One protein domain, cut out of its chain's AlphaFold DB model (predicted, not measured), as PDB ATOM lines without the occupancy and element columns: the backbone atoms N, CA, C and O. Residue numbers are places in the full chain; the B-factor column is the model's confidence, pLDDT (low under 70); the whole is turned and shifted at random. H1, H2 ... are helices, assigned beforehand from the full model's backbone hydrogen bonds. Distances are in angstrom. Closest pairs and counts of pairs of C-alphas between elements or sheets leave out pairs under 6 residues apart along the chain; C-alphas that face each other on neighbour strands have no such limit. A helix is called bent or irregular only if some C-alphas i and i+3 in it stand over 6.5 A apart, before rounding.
ATOM      1  N   LEU A  82     121.144  87.345  49.250       65.38
ATOM      2  CA  LEU A  82     120.012  86.995  50.110       65.38
ATOM      3  C   LEU A  82     119.124  85.950  49.434       65.38
ATOM      4  O   LEU A  82     118.734  84.982  50.072       65.38
ATOM      5  N   LEU A  83     118.879  86.088  48.130       67.75
ATOM      6  CA  LEU A  83     118.095  85.114  47.370       67.75
ATOM      7  C   LEU A  83     118.789  83.741  47.308       67.75
ATOM      8  O   LEU A  83     118.141  82.721  47.527       67.75
ATOM      9  N   ILE A  84     120.109  83.703  47.094       73.31
ATOM     10  CA  ILE A  84     120.900  82.463  47.130       73.31
ATOM     11  C   ILE A  84     120.852  81.823  48.521       73.31
ATOM     12  O   ILE A  84     120.632  80.619  48.622       73.31
ATOM     13  N   ILE A  85     121.023  82.602  49.594       69.56
ATOM     14  CA  ILE A  85     120.963  82.083  50.967       69.56
ATOM     15  C   ILE A  85     119.565  81.529  51.268       69.56
ATOM     16  O   ILE A  85     119.459  80.423  51.792       69.56
ATOM     17  N   ALA A  86     118.503  82.241  50.883       69.38
ATOM     18  CA  ALA A  86     117.126  81.779  51.042       69.38
ATOM     19  C   ALA A  86     116.869  80.469  50.281       69.38
ATOM     20  O   ALA A  86     116.274  79.538  50.824       69.38
ATOM     21  N   PHE A  87     117.362  80.367  49.043       72.62
ATOM     22  CA  PHE A  87     117.253  79.151  48.242       72.62
ATOM     23  C   PHE A  87     118.010  77.972  48.872       72.62
ATOM     24  O   PHE A  87     117.465  76.874  48.968       72.62
ATOM     25  N   LEU A  88     119.240  78.194  49.346       73.50
ATOM     26  CA  LEU A  88     120.034  77.170  50.031       73.50
ATOM     27  C   LEU A  88     119.377  76.717  51.341       73.50
ATOM     28  O   LEU A  88     119.348  75.519  51.618       73.50
ATOM     29  N   ALA A  89     118.821  77.646  52.122       71.31
ATOM     30  CA  ALA A  89     118.090  77.331  53.347       71.31
ATOM     31  C   ALA A  89     116.853  76.468  53.058       71.31
ATOM     32  O   ALA A  89     116.638  75.463  53.731       71.31
ATOM     33  N   LEU A  90     116.090  76.801  52.011       72.75
ATOM     34  CA  LEU A  90     114.946  75.996  51.588       72.75
ATOM     35  C   LEU A  90     115.370  74.604  51.104       72.75
ATOM     36  O   LEU A  90     114.722  73.615  51.431       72.75
ATOM     37  N   LEU A  91     116.471  74.502  50.358       74.75
ATOM     38  CA  LEU A  91     116.984  73.215  49.889       74.75
ATOM     39  C   LEU A  91     117.443  72.324  51.054       74.75
ATOM     40  O   LEU A  91     117.169  71.122  51.046       74.75
ATOM     41  N   LEU A  92     118.093  72.905  52.067       74.31
ATOM     42  CA  LEU A  92     118.469  72.205  53.297       74.31
ATOM     43  C   LEU A  92     117.246  71.741  54.094       74.31
ATOM     44  O   LEU A  92     117.242  70.606  54.565       74.31
ATOM     45  N   ASP A  93     116.211  72.574  54.208       72.38
ATOM     46  CA  ASP A  93     114.972  72.206  54.899       72.38
ATOM     47  C   ASP A  93     114.247  71.063  54.169       72.38
ATOM     48  O   ASP A  93     113.921  70.042  54.776       72.38
ATOM     49  N   VAL A  94     114.119  71.146  52.838       75.50
ATOM     50  CA  VAL A  94     113.568  70.053  52.019       75.50
ATOM     51  C   VAL A  94     114.373  68.767  52.214       75.50
ATOM     52  O   VAL A  94     113.782  67.707  52.421       75.50
ATOM     53  N   LEU A  95     115.707  68.828  52.183       78.69
ATOM     54  CA  LEU A  95     116.560  67.656  52.390       78.69
ATOM     55  C   LEU A  95     116.389  67.060  53.797       78.69
ATOM     56  O   LEU A  95     116.261  65.839  53.929       78.69
ATOM     57  N   ALA A  96     116.339  67.897  54.835       76.44
ATOM     58  CA  ALA A  96     116.107  67.459  56.211       76.44
ATOM     59  C   ALA A  96     114.754  66.745  56.348       76.44
ATOM     60  O   ALA A  96     114.682  65.659  56.933       76.44
ATOM     61  N   TRP A  97     113.706  67.279  55.716       74.88
ATOM     62  CA  TRP A  97     112.392  66.640  55.657       74.88
ATOM     63  C   TRP A  97     112.396  65.316  54.895       74.88
ATOM     64  O   TRP A  97     111.740  64.363  55.323       74.88
ATOM     65  N   GLN A  98     113.147  65.209  53.795       78.25
ATOM     66  CA  GLN A  98     113.301  63.947  53.067       78.25
ATOM     67  C   GLN A  98     113.947  62.871  53.945       78.25
ATOM     68  O   GLN A  98     113.434  61.750  54.006       78.25
ATOM     69  N   ILE A  99     115.017  63.224  54.664       78.38
ATOM     70  CA  ILE A  99     115.705  62.334  55.609       78.38
ATOM     71  C   ILE A  99     114.759  61.929  56.745       78.38
ATOM     72  O   ILE A  99     114.671  60.747  57.077       78.38
ATOM     73  N   TYR A 100     114.004  62.877  57.305       77.19
ATOM     74  CA  TYR A 100     113.028  62.597  58.358       77.19
ATOM     75  C   TYR A 100     111.925  61.647  57.893       77.19
ATOM     76  O   TYR A 100     111.647  60.646  58.556       77.19
ATOM     77  N   ALA A 101     111.301  61.933  56.749       75.75
ATOM     78  CA  ALA A 101     110.229  61.111  56.203       75.75
ATOM     79  C   ALA A 101     110.730  59.706  55.837       75.75
ATOM     80  O   ALA A 101     110.019  58.716  56.040       75.75
ATOM     81  N   TRP A 102     111.964  59.600  55.335       79.56
ATOM     82  CA  TRP A 102     112.616  58.315  55.102       79.56
ATOM     83  C   TRP A 102     112.826  57.557  56.418       79.56
ATOM     84  O   TRP A 102     112.344  56.434  56.549       79.56
ATOM     85  N   ALA A 103     113.418  58.193  57.432       75.56
ATOM     86  CA  ALA A 103     113.653  57.571  58.736       75.56
ATOM     87  C   ALA A 103     112.349  57.107  59.411       75.56
ATOM     88  O   ALA A 103     112.298  56.008  59.959       75.56
ATOM     89  N   LYS A 104     111.268  57.894  59.306       74.94
ATOM     90  CA  LYS A 104     109.951  57.551  59.873       74.94
ATOM     91  C   LYS A 104     109.302  56.358  59.170       74.94
ATOM     92  O   LYS A 104     108.656  55.537  59.812       74.94
ATOM     93  N   SER A 105     109.485  56.249  57.853       73.38
ATOM     94  CA  SER A 105     108.965  55.130  57.054       73.38
ATOM     95  C   SER A 105     109.848  53.872  57.104       73.38
ATOM     96  O   SER A 105     109.396  52.803  56.694       73.38
ATOM     97  N   HIS A 106     111.077  53.975  57.627       73.75
ATOM     98  CA  HIS A 106     112.065  52.892  57.708       73.75
ATOM     99  C   HIS A 106     112.544  52.656  59.158       73.75
ATOM    100  O   HIS A 106     113.740  52.750  59.447       73.75
ATOM    101  N   PRO A 107     111.647  52.301  60.099       64.25
ATOM    102  CA  PRO A 107     111.974  52.239  61.528       64.25
ATOM    103  C   PRO A 107     113.019  51.170  61.888       64.25
ATOM    104  O   PRO A 107     113.674  51.276  62.920       64.25
ATOM    105  N   THR A 108     113.205  50.138  61.063       63.25
ATOM    106  CA  THR A 108     114.223  49.096  61.278       63.25
ATOM    107  C   THR A 108     115.613  49.490  60.785       63.25
ATOM    108  O   THR A 108     116.597  48.871  61.180       63.25
ATOM    109  N   GLU A 109     115.701  50.510  59.931       66.00
ATOM    110  CA  GLU A 109     116.946  51.048  59.358       66.00
ATOM    111  C   GLU A 109     117.284  52.408  59.988       66.00
ATOM    112  O   GLU A 109     117.932  53.254  59.375       66.00
ATOM    113  N   ARG A 110     116.805  52.630  61.221       60.75
ATOM    114  CA  ARG A 110     116.911  53.889  61.958       60.75
ATOM    115  C   ARG A 110     118.324  54.477  61.895       60.75
ATOM    116  O   ARG A 110     119.263  53.957  62.494       60.75
ATOM    117  N   ILE A 111     118.429  55.620  61.212       62.38
ATOM    118  CA  ILE A 111     119.572  56.541  61.305       62.38
ATOM    119  C   ILE A 111     119.590  57.197  62.696       62.38
ATOM    120  O   ILE A 111     120.659  57.449  63.246       62.38
ATOM    121  N   PHE A 112     118.410  57.426  63.289       63.03
ATOM    122  CA  PHE A 112     118.247  58.086  64.585       63.03
ATOM    123  C   PHE A 112     117.940  57.087  65.711       63.03
ATOM    124  O   PHE A 112     117.129  56.181  65.523       63.03
ATOM    125  N   PRO A 113     118.535  57.261  66.904       61.88
ATOM    126  CA  PRO A 113     118.386  56.317  68.013       61.88
ATOM    127  C   PRO A 113     117.006  56.348  68.695       61.88
ATOM    128  O   PRO A 113     116.668  55.395  69.390       61.88
ATOM    129  N   SER A 114     116.216  57.414  68.523       67.75
ATOM    130  CA  SER A 114     114.883  57.577  69.126       67.75
ATOM    131  C   SER A 114     114.003  58.537  68.325       67.75
ATOM    132  O   SER A 114     114.516  59.349  67.545       67.75
ATOM    133  N   GLU A 115     112.689  58.496  68.561       67.38
ATOM    134  CA  GLU A 115     111.740  59.455  67.979       67.38
ATOM    135  C   GLU A 115     112.042  60.894  68.431       67.38
ATOM    136  O   GLU A 115     111.960  61.829  67.639       67.38
ATOM    137  N   ALA A 116     112.490  61.084  69.676       69.25
ATOM    138  CA  ALA A 116     112.910  62.392  70.181       69.25
ATOM    139  C   ALA A 116     114.117  62.957  69.410       69.25
ATOM    140  O   ALA A 116     114.108  64.127  69.029       69.25
ATOM    141  N   ALA A 117     115.130  62.126  69.130       67.81
ATOM    142  CA  ALA A 117     116.289  62.530  68.334       67.81
ATOM    143  C   ALA A 117     115.896  62.837  66.881       67.81
ATOM    144  O   ALA A 117     116.374  63.806  66.293       67.81
ATOM    145  N   GLN A 118     114.984  62.041  66.324       71.81
ATOM    146  CA  GLN A 118     114.448  62.251  64.985       71.81
ATOM    147  C   GLN A 118     113.649  63.562  64.889       71.81
ATOM    148  O   GLN A 118     113.801  64.315  63.929       71.81
ATOM    149  N   ASN A 119     112.827  63.862  65.891       69.19
ATOM    150  CA  ASN A 119     112.060  65.098  65.962       69.19
ATOM    151  C   ASN A 119     112.984  66.314  66.156       69.19
ATOM    152  O   ASN A 119     112.833  67.312  65.454       69.19
ATOM    153  N   ALA A 120     113.994  66.222  67.028       68.25
ATOM    154  CA  ALA A 120     114.992  67.279  67.216       68.25
ATOM    155  C   ALA A 120     115.755  67.612  65.918       68.25
ATOM    156  O   ALA A 120     116.024  68.782  65.645       68.25
ATOM    157  N   PHE A 121     116.044  66.600  65.092       71.88
ATOM    158  CA  PHE A 121     116.691  66.784  63.791       71.88
ATOM    159  C   PHE A 121     115.854  67.611  62.803       71.88
ATOM    160  O   PHE A 121     116.437  68.290  61.967       71.88
ATOM    161  N   VAL A 122     114.519  67.597  62.897       68.75
ATOM    162  CA  VAL A 122     113.637  68.428  62.047       68.75
ATOM    163  C   VAL A 122     113.454  69.821  62.621       68.75
ATOM    164  O   VAL A 122     113.522  70.807  61.891       68.75
ATOM    165  N   TYR A 123     113.267  69.927  63.937       66.75
ATOM    166  CA  TYR A 123     112.996  71.219  64.561       66.75
ATOM    167  C   TYR A 123     114.167  72.198  64.439       66.75
ATOM    168  O   TYR A 123     113.945  73.408  64.385       66.75
ATOM    169  N   LEU A 124     115.407  71.711  64.364       66.94
ATOM    170  CA  LEU A 124     116.582  72.569  64.219       66.94
ATOM    171  C   LEU A 124     116.629  73.289  62.845       66.94
ATOM    172  O   LEU A 124     116.652  74.518  62.845       66.94
ATOM    173  N   PRO A 125     116.575  72.608  61.683       65.50
ATOM    174  CA  PRO A 125     116.481  73.268  60.380       65.50
ATOM    175  C   PRO A 125     115.260  74.181  60.262       65.50
ATOM    176  O   PRO A 125     115.405  75.323  59.831       65.50
ATOM    177  N   THR A 126     114.082  73.734  60.709       67.44
ATOM    178  CA  THR A 126     112.862  74.546  60.604       67.44
ATOM    179  C   THR A 126     112.931  75.800  61.484       67.44
ATOM    180  O   THR A 126     112.534  76.880  61.050       67.44
ATOM    181  N   SER A 127     113.488  75.711  62.698       64.88
ATOM    182  CA  SER A 127     113.690  76.891  63.554       64.88
ATOM    183  C   SER A 127     114.737  77.852  62.985       64.88
ATOM    184  O   SER A 127     114.530  79.064  63.034       64.88
ATOM    185  N   LEU A 128     115.808  77.339  62.370       65.94
ATOM    186  CA  LEU A 128     116.794  78.154  61.655       65.94
ATOM    187  C   LEU A 128     116.183  78.843  60.425       65.94
ATOM    188  O   LEU A 128     116.453  80.023  60.200       65.94
ATOM    189  N   ALA A 129     115.324  78.155  59.669       67.88
ATOM    190  CA  ALA A 129     114.609  78.731  58.532       67.88
ATOM    191  C   ALA A 129     113.646  79.844  58.975       67.88
ATOM    192  O   ALA A 129     113.648  80.930  58.396       67.88
ATOM    193  N   LEU A 130     112.878  79.618  60.047       68.31
ATOM    194  CA  LEU A 130     111.986  80.626  60.628       68.31
ATOM    195  C   LEU A 130     112.749  81.847  61.159       68.31
ATOM    196  O   LEU A 130     112.323  82.977  60.922       68.31
ATOM    197  N   LEU A 131     113.884  81.641  61.835       66.81
ATOM    198  CA  LEU A 131     114.758  82.725  62.300       66.81
ATOM    199  C   LEU A 131     115.335  83.525  61.130       66.81
ATOM    200  O   LEU A 131     115.321  84.756  61.164       66.81
ATOM    201  N   TYR A 132     115.802  82.841  60.084       68.81
ATOM    202  CA  TYR A 132     116.304  83.483  58.873       68.81
ATOM    203  C   TYR A 132     115.224  84.354  58.224       68.81
ATOM    204  O   TYR A 132     115.441  85.547  58.011       68.81
ATOM    205  N   VAL A 133     114.033  83.803  57.994       68.50
ATOM    206  CA  VAL A 133     112.900  84.550  57.432       68.50
ATOM    207  C   VAL A 133     112.537  85.732  58.324       68.50
ATOM    208  O   VAL A 133     112.408  86.844  57.819       68.50
ATOM    209  N   GLY A 134     112.414  85.527  59.637       66.56
ATOM    210  CA  GLY A 134     112.131  86.603  60.585       66.56
ATOM    211  C   GLY A 134     113.164  87.729  60.496       66.56
ATOM    212  O   GLY A 134     112.791  88.902  60.474       66.56
ATOM    213  N   SER A 135     114.447  87.387  60.346       64.69
ATOM    214  CA  SER A 135     115.514  88.374  60.153       64.69
ATOM    215  C   SER A 135     115.425  89.099  58.805       64.69
ATOM    216  O   SER A 135     115.609  90.313  58.767       64.69
ATOM    217  N   VAL A 136     115.075  88.405  57.716       67.44
ATOM    218  CA  VAL A 136     114.921  89.008  56.381       67.44
ATOM    219  C   VAL A 136     113.699  89.921  56.341       67.44
ATOM    220  O   VAL A 136     113.806  91.062  55.899       67.44
ATOM    221  N   CYS A 137     112.553  89.473  56.854       66.12
ATOM    222  CA  CYS A 137     111.344  90.286  56.961       66.12
ATOM    223  C   CYS A 137     111.558  91.490  57.885       66.12
ATOM    224  O   CYS A 137     111.153  92.597  57.540       66.12
ATOM    225  N   GLY A 138     112.235  91.298  59.022       65.81
ATOM    226  CA  GLY A 138     112.614  92.379  59.930       65.81
ATOM    227  C   GLY A 138     113.543  93.394  59.265       65.81
ATOM    228  O   GLY A 138     113.317  94.596  59.381       65.81
ATOM    229  N   PHE A 139     114.530  92.927  58.496       65.69
ATOM    230  CA  PHE A 139     115.420  93.786  57.717       65.69
ATOM    231  C   PHE A 139     114.662  94.555  56.629       65.69
ATOM    232  O   PHE A 139     114.853  95.760  56.499       65.69
ATOM    233  N   MET A 140     113.754  93.902  55.896       61.84
ATOM    234  CA  MET A 140     112.914  94.552  54.881       61.84
ATOM    235  C   MET A 140     111.943  95.572  55.485       61.84
ATOM    236  O   MET A 140     111.727  96.633  54.910       61.84
ATOM    237  N   PHE A 141     111.364  95.285  56.653       62.62
ATOM    238  CA  PHE A 141     110.516  96.236  57.369       62.62
ATOM    239  C   PHE A 141     111.332  97.426  57.883       62.62
ATOM    240  O   PHE A 141     110.889  98.570  57.789       62.62
ATOM    241  N   TRP A 142     112.541  97.173  58.389       65.88
ATOM    242  CA  TRP A 142     113.452  98.222  58.828       65.88
ATOM    243  C   TRP A 142     113.867  99.126  57.659       65.88
ATOM    244  O   TRP A 142     113.717 100.343  57.751       65.88
ATOM    245  N   THR A 143     114.274  98.569  56.514       60.66
ATOM    246  CA  THR A 143     114.563  99.382  55.321       60.66
ATOM    247  C   THR A 143     113.309 100.097  54.808       60.66
ATOM    248  O   THR A 143     113.382 101.264  54.433       60.66
ATOM    249  N   SER A 144     112.130  99.475  54.885       58.78
ATOM    250  CA  SER A 144     110.873 100.105  54.468       58.78
ATOM    251  C   SER A 144     110.424 101.281  55.334       58.78
ATOM    252  O   SER A 144     109.826 102.216  54.813       58.78
ATOM    253  N   ASN A 145     110.661 101.252  56.642       59.91
ATOM    254  CA  ASN A 145     110.207 102.333  57.524       59.91
ATOM    255  C   ASN A 145     111.256 103.431  57.690       59.91
ATOM    256  O   ASN A 145     110.893 104.587  57.879       59.91
ATOM    257  N   TYR A 146     112.543 103.087  57.593       60.09
ATOM    258  CA  TYR A 146     113.626 104.045  57.821       60.09
ATOM    259  C   TYR A 146     114.250 104.603  56.531       60.09
ATOM    260  O   TYR A 146     114.827 105.684  56.585       60.09
ATOM    261  N   TRP A 147     114.126 103.927  55.378       52.81
ATOM    262  CA  TRP A 147     114.749 104.362  54.109       52.81
ATOM    263  C   TRP A 147     113.763 104.708  52.983       52.81
ATOM    264  O   TRP A 147     114.155 105.319  51.988       52.81
ATOM    265  N   LEU A 148     112.486 104.339  53.107       47.62
ATOM    266  CA  LEU A 148     111.504 104.418  52.018       47.62
ATOM    267  C   LEU A 148     110.734 105.748  51.847       47.62
ATOM    268  O   LEU A 148     110.077 105.871  50.814       47.62
ATOM    269  N   PRO A 149     110.872 106.804  52.686       52.81
ATOM    270  CA  PRO A 149     110.410 108.136  52.278       52.81
ATOM    271  C   PRO A 149     111.095 108.664  51.000       52.81
ATOM    272  O   PRO A 149     110.628 109.636  50.421       52.81
ATOM    273  N   ALA A 157     105.357  97.223  43.417       62.31
ATOM    274  CA  ALA A 157     104.986  95.924  42.851       62.31
ATOM    275  C   ALA A 157     106.071  94.855  43.081       62.31
ATOM    276  O   ALA A 157     105.758  93.720  43.442       62.31
ATOM    277  N   ALA A 158     107.348  95.226  42.936       62.16
ATOM    278  CA  ALA A 158     108.473  94.334  43.214       62.16
ATOM    279  C   ALA A 158     108.544  93.965  44.704       62.16
ATOM    280  O   ALA A 158     108.790  92.809  45.046       62.16
ATOM    281  N   PHE A 159     108.263  94.925  45.591       65.00
ATOM    282  CA  PHE A 159     108.183  94.677  47.029       65.00
ATOM    283  C   PHE A 159     107.050  93.708  47.383       65.00
ATOM    284  O   PHE A 159     107.285  92.723  48.081       65.00
ATOM    285  N   ALA A 160     105.843  93.938  46.856       66.56
ATOM    286  CA  ALA A 160     104.713  93.037  47.062       66.56
ATOM    287  C   ALA A 160     105.028  91.619  46.555       66.56
ATOM    288  O   ALA A 160     104.800  90.647  47.273       66.56
ATOM    289  N   ALA A 161     105.623  91.489  45.365       66.00
ATOM    290  CA  ALA A 161     106.020  90.196  44.811       66.00
ATOM    291  C   ALA A 161     107.044  89.461  45.696       66.00
ATOM    292  O   ALA A 161     106.872  88.273  45.963       66.00
ATOM    293  N   LEU A 162     108.071  90.156  46.196       67.31
ATOM    294  CA  LEU A 162     109.066  89.576  47.107       67.31
ATOM    295  C   LEU A 162     108.462  89.198  48.465       67.31
ATOM    296  O   LEU A 162     108.819  88.160  49.018       67.31
ATOM    297  N   PHE A 163     107.524  89.996  48.979       70.06
ATOM    298  CA  PHE A 163     106.802  89.697  50.214       70.06
ATOM    299  C   PHE A 163     105.954  88.426  50.076       70.06
ATOM    300  O   PHE A 163     106.074  87.516  50.895       70.06
ATOM    301  N   PHE A 164     105.145  88.318  49.017       71.50
ATOM    302  CA  PHE A 164     104.334  87.123  48.765       71.50
ATOM    303  C   PHE A 164     105.189  85.892  48.462       71.50
ATOM    304  O   PHE A 164     104.865  84.806  48.940       71.50
ATOM    305  N   LEU A 165     106.292  86.052  47.725       70.94
ATOM    306  CA  LEU A 165     107.252  84.973  47.500       70.94
ATOM    307  C   LEU A 165     107.861  84.509  48.827       70.94
ATOM    308  O   LEU A 165     107.868  83.314  49.097       70.94
ATOM    309  N   GLY A 166     108.296  85.431  49.689       69.94
ATOM    310  CA  GLY A 166     108.787  85.111  51.029       69.94
ATOM    311  C   GLY A 166     107.747  84.366  51.867       69.94
ATOM    312  O   GLY A 166     108.057  83.340  52.463       69.94
ATOM    313  N   LEU A 167     106.493  84.816  51.846       70.50
ATOM    314  CA  LEU A 167     105.392  84.182  52.572       70.50
ATOM    315  C   LEU A 167     105.100  82.767  52.043       70.50
ATOM    316  O   LEU A 167     104.932  81.835  52.827       70.50
ATOM    317  N   LEU A 168     105.124  82.572  50.722       71.56
ATOM    318  CA  LEU A 168     104.994  81.255  50.092       71.56
ATOM    319  C   LEU A 168     106.141  80.318  50.509       71.56
ATOM    320  O   LEU A 168     105.897  79.168  50.874       71.56
ATOM    321  N   LEU A 169     107.376  80.827  50.517       68.56
ATOM    322  CA  LEU A 169     108.568  80.092  50.951       68.56
ATOM    323  C   LEU A 169     108.541  79.743  52.450       68.56
ATOM    324  O   LEU A 169     109.284  78.863  52.861       68.56
ATOM    325  N   VAL A 170     107.689  80.386  53.257       67.56
ATOM    326  CA  VAL A 170     107.493  80.085  54.690       67.56
ATOM    327  C   VAL A 170     106.352  79.108  54.914       67.56
ATOM    328  O   VAL A 170     106.463  78.177  55.707       67.56
ATOM    329  N   VAL A 171     105.228  79.320  54.234       70.12
ATOM    330  CA  VAL A 171     104.027  78.512  54.453       70.12
ATOM    331  C   VAL A 171     104.211  77.107  53.884       70.12
ATOM    332  O   VAL A 171     103.788  76.137  54.519       70.12
ATOM    333  N   LEU A 172     104.862  76.972  52.724       68.75
ATOM    334  CA  LEU A 172     105.044  75.673  52.075       68.75
ATOM    335  C   LEU A 172     105.875  74.695  52.925       68.75
ATOM    336  O   LEU A 172     105.391  73.581  53.135       68.75
ATOM    337  N   PRO A 173     107.046  75.060  53.484       66.19
ATOM    338  CA  PRO A 173     107.837  74.120  54.274       66.19
ATOM    339  C   PRO A 173     107.235  73.797  55.642       66.19
ATOM    340  O   PRO A 173     107.580  72.779  56.219       66.19
ATOM    341  N   ILE A 174     106.313  74.613  56.162       68.00
ATOM    342  CA  ILE A 174     105.619  74.310  57.425       68.00
ATOM    343  C   ILE A 174     104.448  73.347  57.194       68.00
ATOM    344  O   ILE A 174     104.206  72.460  58.006       68.00
ATOM    345  N   SER A 175     103.698  73.524  56.104       67.69
ATOM    346  CA  SER A 175     102.416  72.830  55.895       67.69
ATOM    347  C   SER A 175     102.500  71.578  55.017       67.69
ATOM    348  O   SER A 175     101.771  70.612  55.252       67.69
ATOM    349  N   LEU A 176     103.386  71.554  54.016       68.31
ATOM    350  CA  LEU A 176     103.555  70.393  53.138       68.31
ATOM    351  C   LEU A 176     104.074  69.135  53.848       68.31
ATOM    352  O   LEU A 176     103.595  68.049  53.510       68.31
ATOM    353  N   PRO A 177     105.015  69.208  54.803       69.75
ATOM    354  CA  PRO A 177     105.651  67.997  55.295       69.75
ATOM    355  C   PRO A 177     104.707  67.038  56.001       69.75
ATOM    356  O   PRO A 177     104.780  65.842  55.735       69.75
ATOM    357  N   ASP A 178     103.777  67.541  56.813       70.06
ATOM    358  CA  ASP A 178     102.790  66.702  57.499       70.06
ATOM    359  C   ASP A 178     101.960  65.896  56.494       70.06
ATOM    360  O   ASP A 178     101.786  64.684  56.633       70.06
ATOM    361  N   THR A 179     101.512  66.551  55.417       74.56
ATOM    362  CA  THR A 179     100.746  65.878  54.360       74.56
ATOM    363  C   THR A 179     101.587  64.843  53.612       74.56
ATOM    364  O   THR A 179     101.118  63.732  53.356       74.56
ATOM    365  N   ILE A 180     102.850  65.164  53.314       76.00
ATOM    366  CA  ILE A 180     103.777  64.263  52.622       76.00
ATOM    367  C   ILE A 180     104.118  63.060  53.507       76.00
ATOM    368  O   ILE A 180     104.218  61.940  53.003       76.00
ATOM    369  N   ILE A 181     104.278  63.260  54.814       77.94
ATOM    370  CA  ILE A 181     104.549  62.194  55.779       77.94
ATOM    371  C   ILE A 181     103.361  61.250  55.864       77.94
ATOM    372  O   ILE A 181     103.555  60.047  55.711       77.94
ATOM    373  N   ASP A 182     102.146  61.767  56.033       80.12
ATOM    374  CA  ASP A 182     100.941  60.937  56.094       80.12
ATOM    375  C   ASP A 182     100.767  60.115  54.807       80.12
ATOM    376  O   ASP A 182     100.494  58.910  54.865       80.12
ATOM    377  N   MET A 183     101.001  60.728  53.640       83.31
ATOM    378  CA  MET A 183     100.982  60.030  52.351       83.31
ATOM    379  C   MET A 183     102.067  58.955  52.263       83.31
ATOM    380  O   MET A 183     101.777  57.832  51.855       83.31
ATOM    381  N   ARG A 184     103.306  59.257  52.670       83.38
ATOM    382  CA  ARG A 184     104.425  58.302  52.635       83.38
ATOM    383  C   ARG A 184     104.237  57.149  53.599       83.38
ATOM    384  O   ARG A 184     104.517  56.016  53.226       83.38
ATOM    385  N   LEU A 185     103.749  57.413  54.804       83.81
ATOM    386  CA  LEU A 185     103.439  56.374  55.777       83.81
ATOM    387  C   LEU A 185     102.267  55.521  55.286       83.81
ATOM    388  O   LEU A 185     102.328  54.301  55.366       83.81
ATOM    389  N   SER A 186     101.239  56.124  54.688       88.00
ATOM    390  CA  SER A 186     100.131  55.370  54.084       88.00
ATOM    391  C   SER A 186     100.589  54.511  52.904       88.00
ATOM    392  O   SER A 186     100.189  53.353  52.786       88.00
ATOM    393  N   TYR A 187     101.450  55.056  52.043       88.62
ATOM    394  CA  TYR A 187     102.035  54.335  50.917       88.62
ATOM    395  C   TYR A 187     102.917  53.185  51.400       88.62
ATOM    396  O   TYR A 187     102.738  52.047  50.978       88.62
ATOM    397  N   ALA A 188     103.826  53.450  52.338       86.62
ATOM    398  CA  ALA A 188     104.692  52.423  52.888       86.62
ATOM    399  C   ALA A 188     103.883  51.367  53.666       86.62
ATOM    400  O   ALA A 188     104.183  50.184  53.560       86.62
ATOM    401  N   TRP A 189     102.790  51.728  54.343       89.56
ATOM    402  CA  TRP A 189     101.927  50.756  55.020       89.56
ATOM    403  C   TRP A 189     101.317  49.775  54.020       89.56
ATOM    404  O   TRP A 189     101.246  48.576  54.288       89.56
ATOM    405  N   LYS A 190     100.916  50.264  52.843       90.12
ATOM    406  CA  LYS A 190     100.384  49.424  51.767       90.12
ATOM    407  C   LYS A 190     101.486  48.575  51.135       90.12
ATOM    408  O   LYS A 190     101.370  47.356  51.159       90.12
ATOM    409  N   HIS A 191     102.577  49.202  50.702       90.31
ATOM    410  CA  HIS A 191     103.523  48.601  49.756       90.31
ATOM    411  C   HIS A 191     104.807  48.019  50.364       90.31
ATOM    412  O   HIS A 191     105.583  47.372  49.662       90.31
ATOM    413  N   ARG A 192     105.093  48.231  51.660       88.25
ATOM    414  CA  ARG A 192     106.397  47.841  52.243       88.25
ATOM    415  C   ARG A 192     106.686  46.343  52.151       88.25
ATOM    416  O   ARG A 192     107.842  45.991  51.966       88.25
ATOM    417  N   CYS A 193     105.660  45.505  52.279       92.00
ATOM    418  CA  CYS A 193     105.808  44.051  52.242       92.00
ATOM    419  C   CYS A 193     105.510  43.450  50.855       92.00
ATOM    420  O   CYS A 193     105.382  42.237  50.743       92.00
TER     421      CYS A 193
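Overview. This is residues 82 to 149 and 157 to 193 of the 403 residues of an uncharacterized protein of Exidia glandulosa HHB12029 (UniProt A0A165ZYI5). Three long helices lie lengthwise in a loose up-and-down bundle that is drawn out into a rod. H1 and H2 form a helical hairpin, and the bent helix H3 runs beside it: its first arm, H3a, packs on both H1 and H2, and its second arm, H3b, goes on beside H1 alone. The printed part has 105 residues with three named helices in the order H1, H2, H3 and no named strand, and its class is all helix. The whole is loose, with a radius of gyration of the C-alphas of 17.4 A, and the C-alphas span 64 by 25 by 19 A.

Arrangement. H1, residues 82 to 105, and H2, residues 115 to 146, form a helical hairpin. They touch, at a shallow tilt of 19 degrees and opposite ways; the closest C-alphas are those of Asp 93 and Pro 125, 5.8 A apart, and H2 touches H1 with residues 118 to 129 alone. H3, residues 157 to 191, was assigned as one helix by its hydrogen bonds but is bent, with C-alphas 174 and 177 6.7 A apart. Its arms, H3a, residues 157 to 174, and H3b, residues 177 to 191, stand at a steep tilt of 40 degrees. H1, H2 and H3a are a bundle, up and down, each running against the one before it. H1 with residues 90 to 94 alone touches H3a with residues 169 to 173 alone, the same way at a shallow tilt of 18 degrees; the closest C-alphas, of Val 94 and Pro 173, are 7.4 A apart. H1 touches H3b with residues 97 to 105 alone, the same way at a shallow tilt of 33 degrees, only just short of steep; the closest C-alphas, of Ala 101 and Ile 181, are 5.8 A apart. H2 with residues 126 to 133 alone touches H3a with residues 166 to 174 alone, opposite ways at a shallow tilt of 13 degrees; the closest C-alphas, of Leu 130 and Val 170, are 7.5 A apart. H2 and H3b are apart. Every O i to N i+4 pair is within hydrogen-bond range in H1 and H3b, against 26 of 28 in H2 and 12 of 14 in H3a.

Along the chain. H1 begins at C-alpha 82, (120.012, 86.995, 50.110), and is 34.4 A long from first to last C-alpha. H2 is 45.8 A long and begins at C-alpha 115, (111.740, 59.455, 67.979). H3a is 26.1 A long and H3b 20.3 A; H3b ends at C-alpha 191, (103.523, 48.601, 49.756).

Size, cuts and confidence. The C-alphas farthest apart are those of Pro 149 and Cys 193, 64.3 A. Residues 150 to 156 are not printed, and C-alphas 149 and 157 are 16.4 A apart across this cut. The link from H1 to H2, 9 residues, is short. Mean pLDDT of the printed part is 70.5; 60 residues are under 70, among them 107 to 117 and 122 to 149.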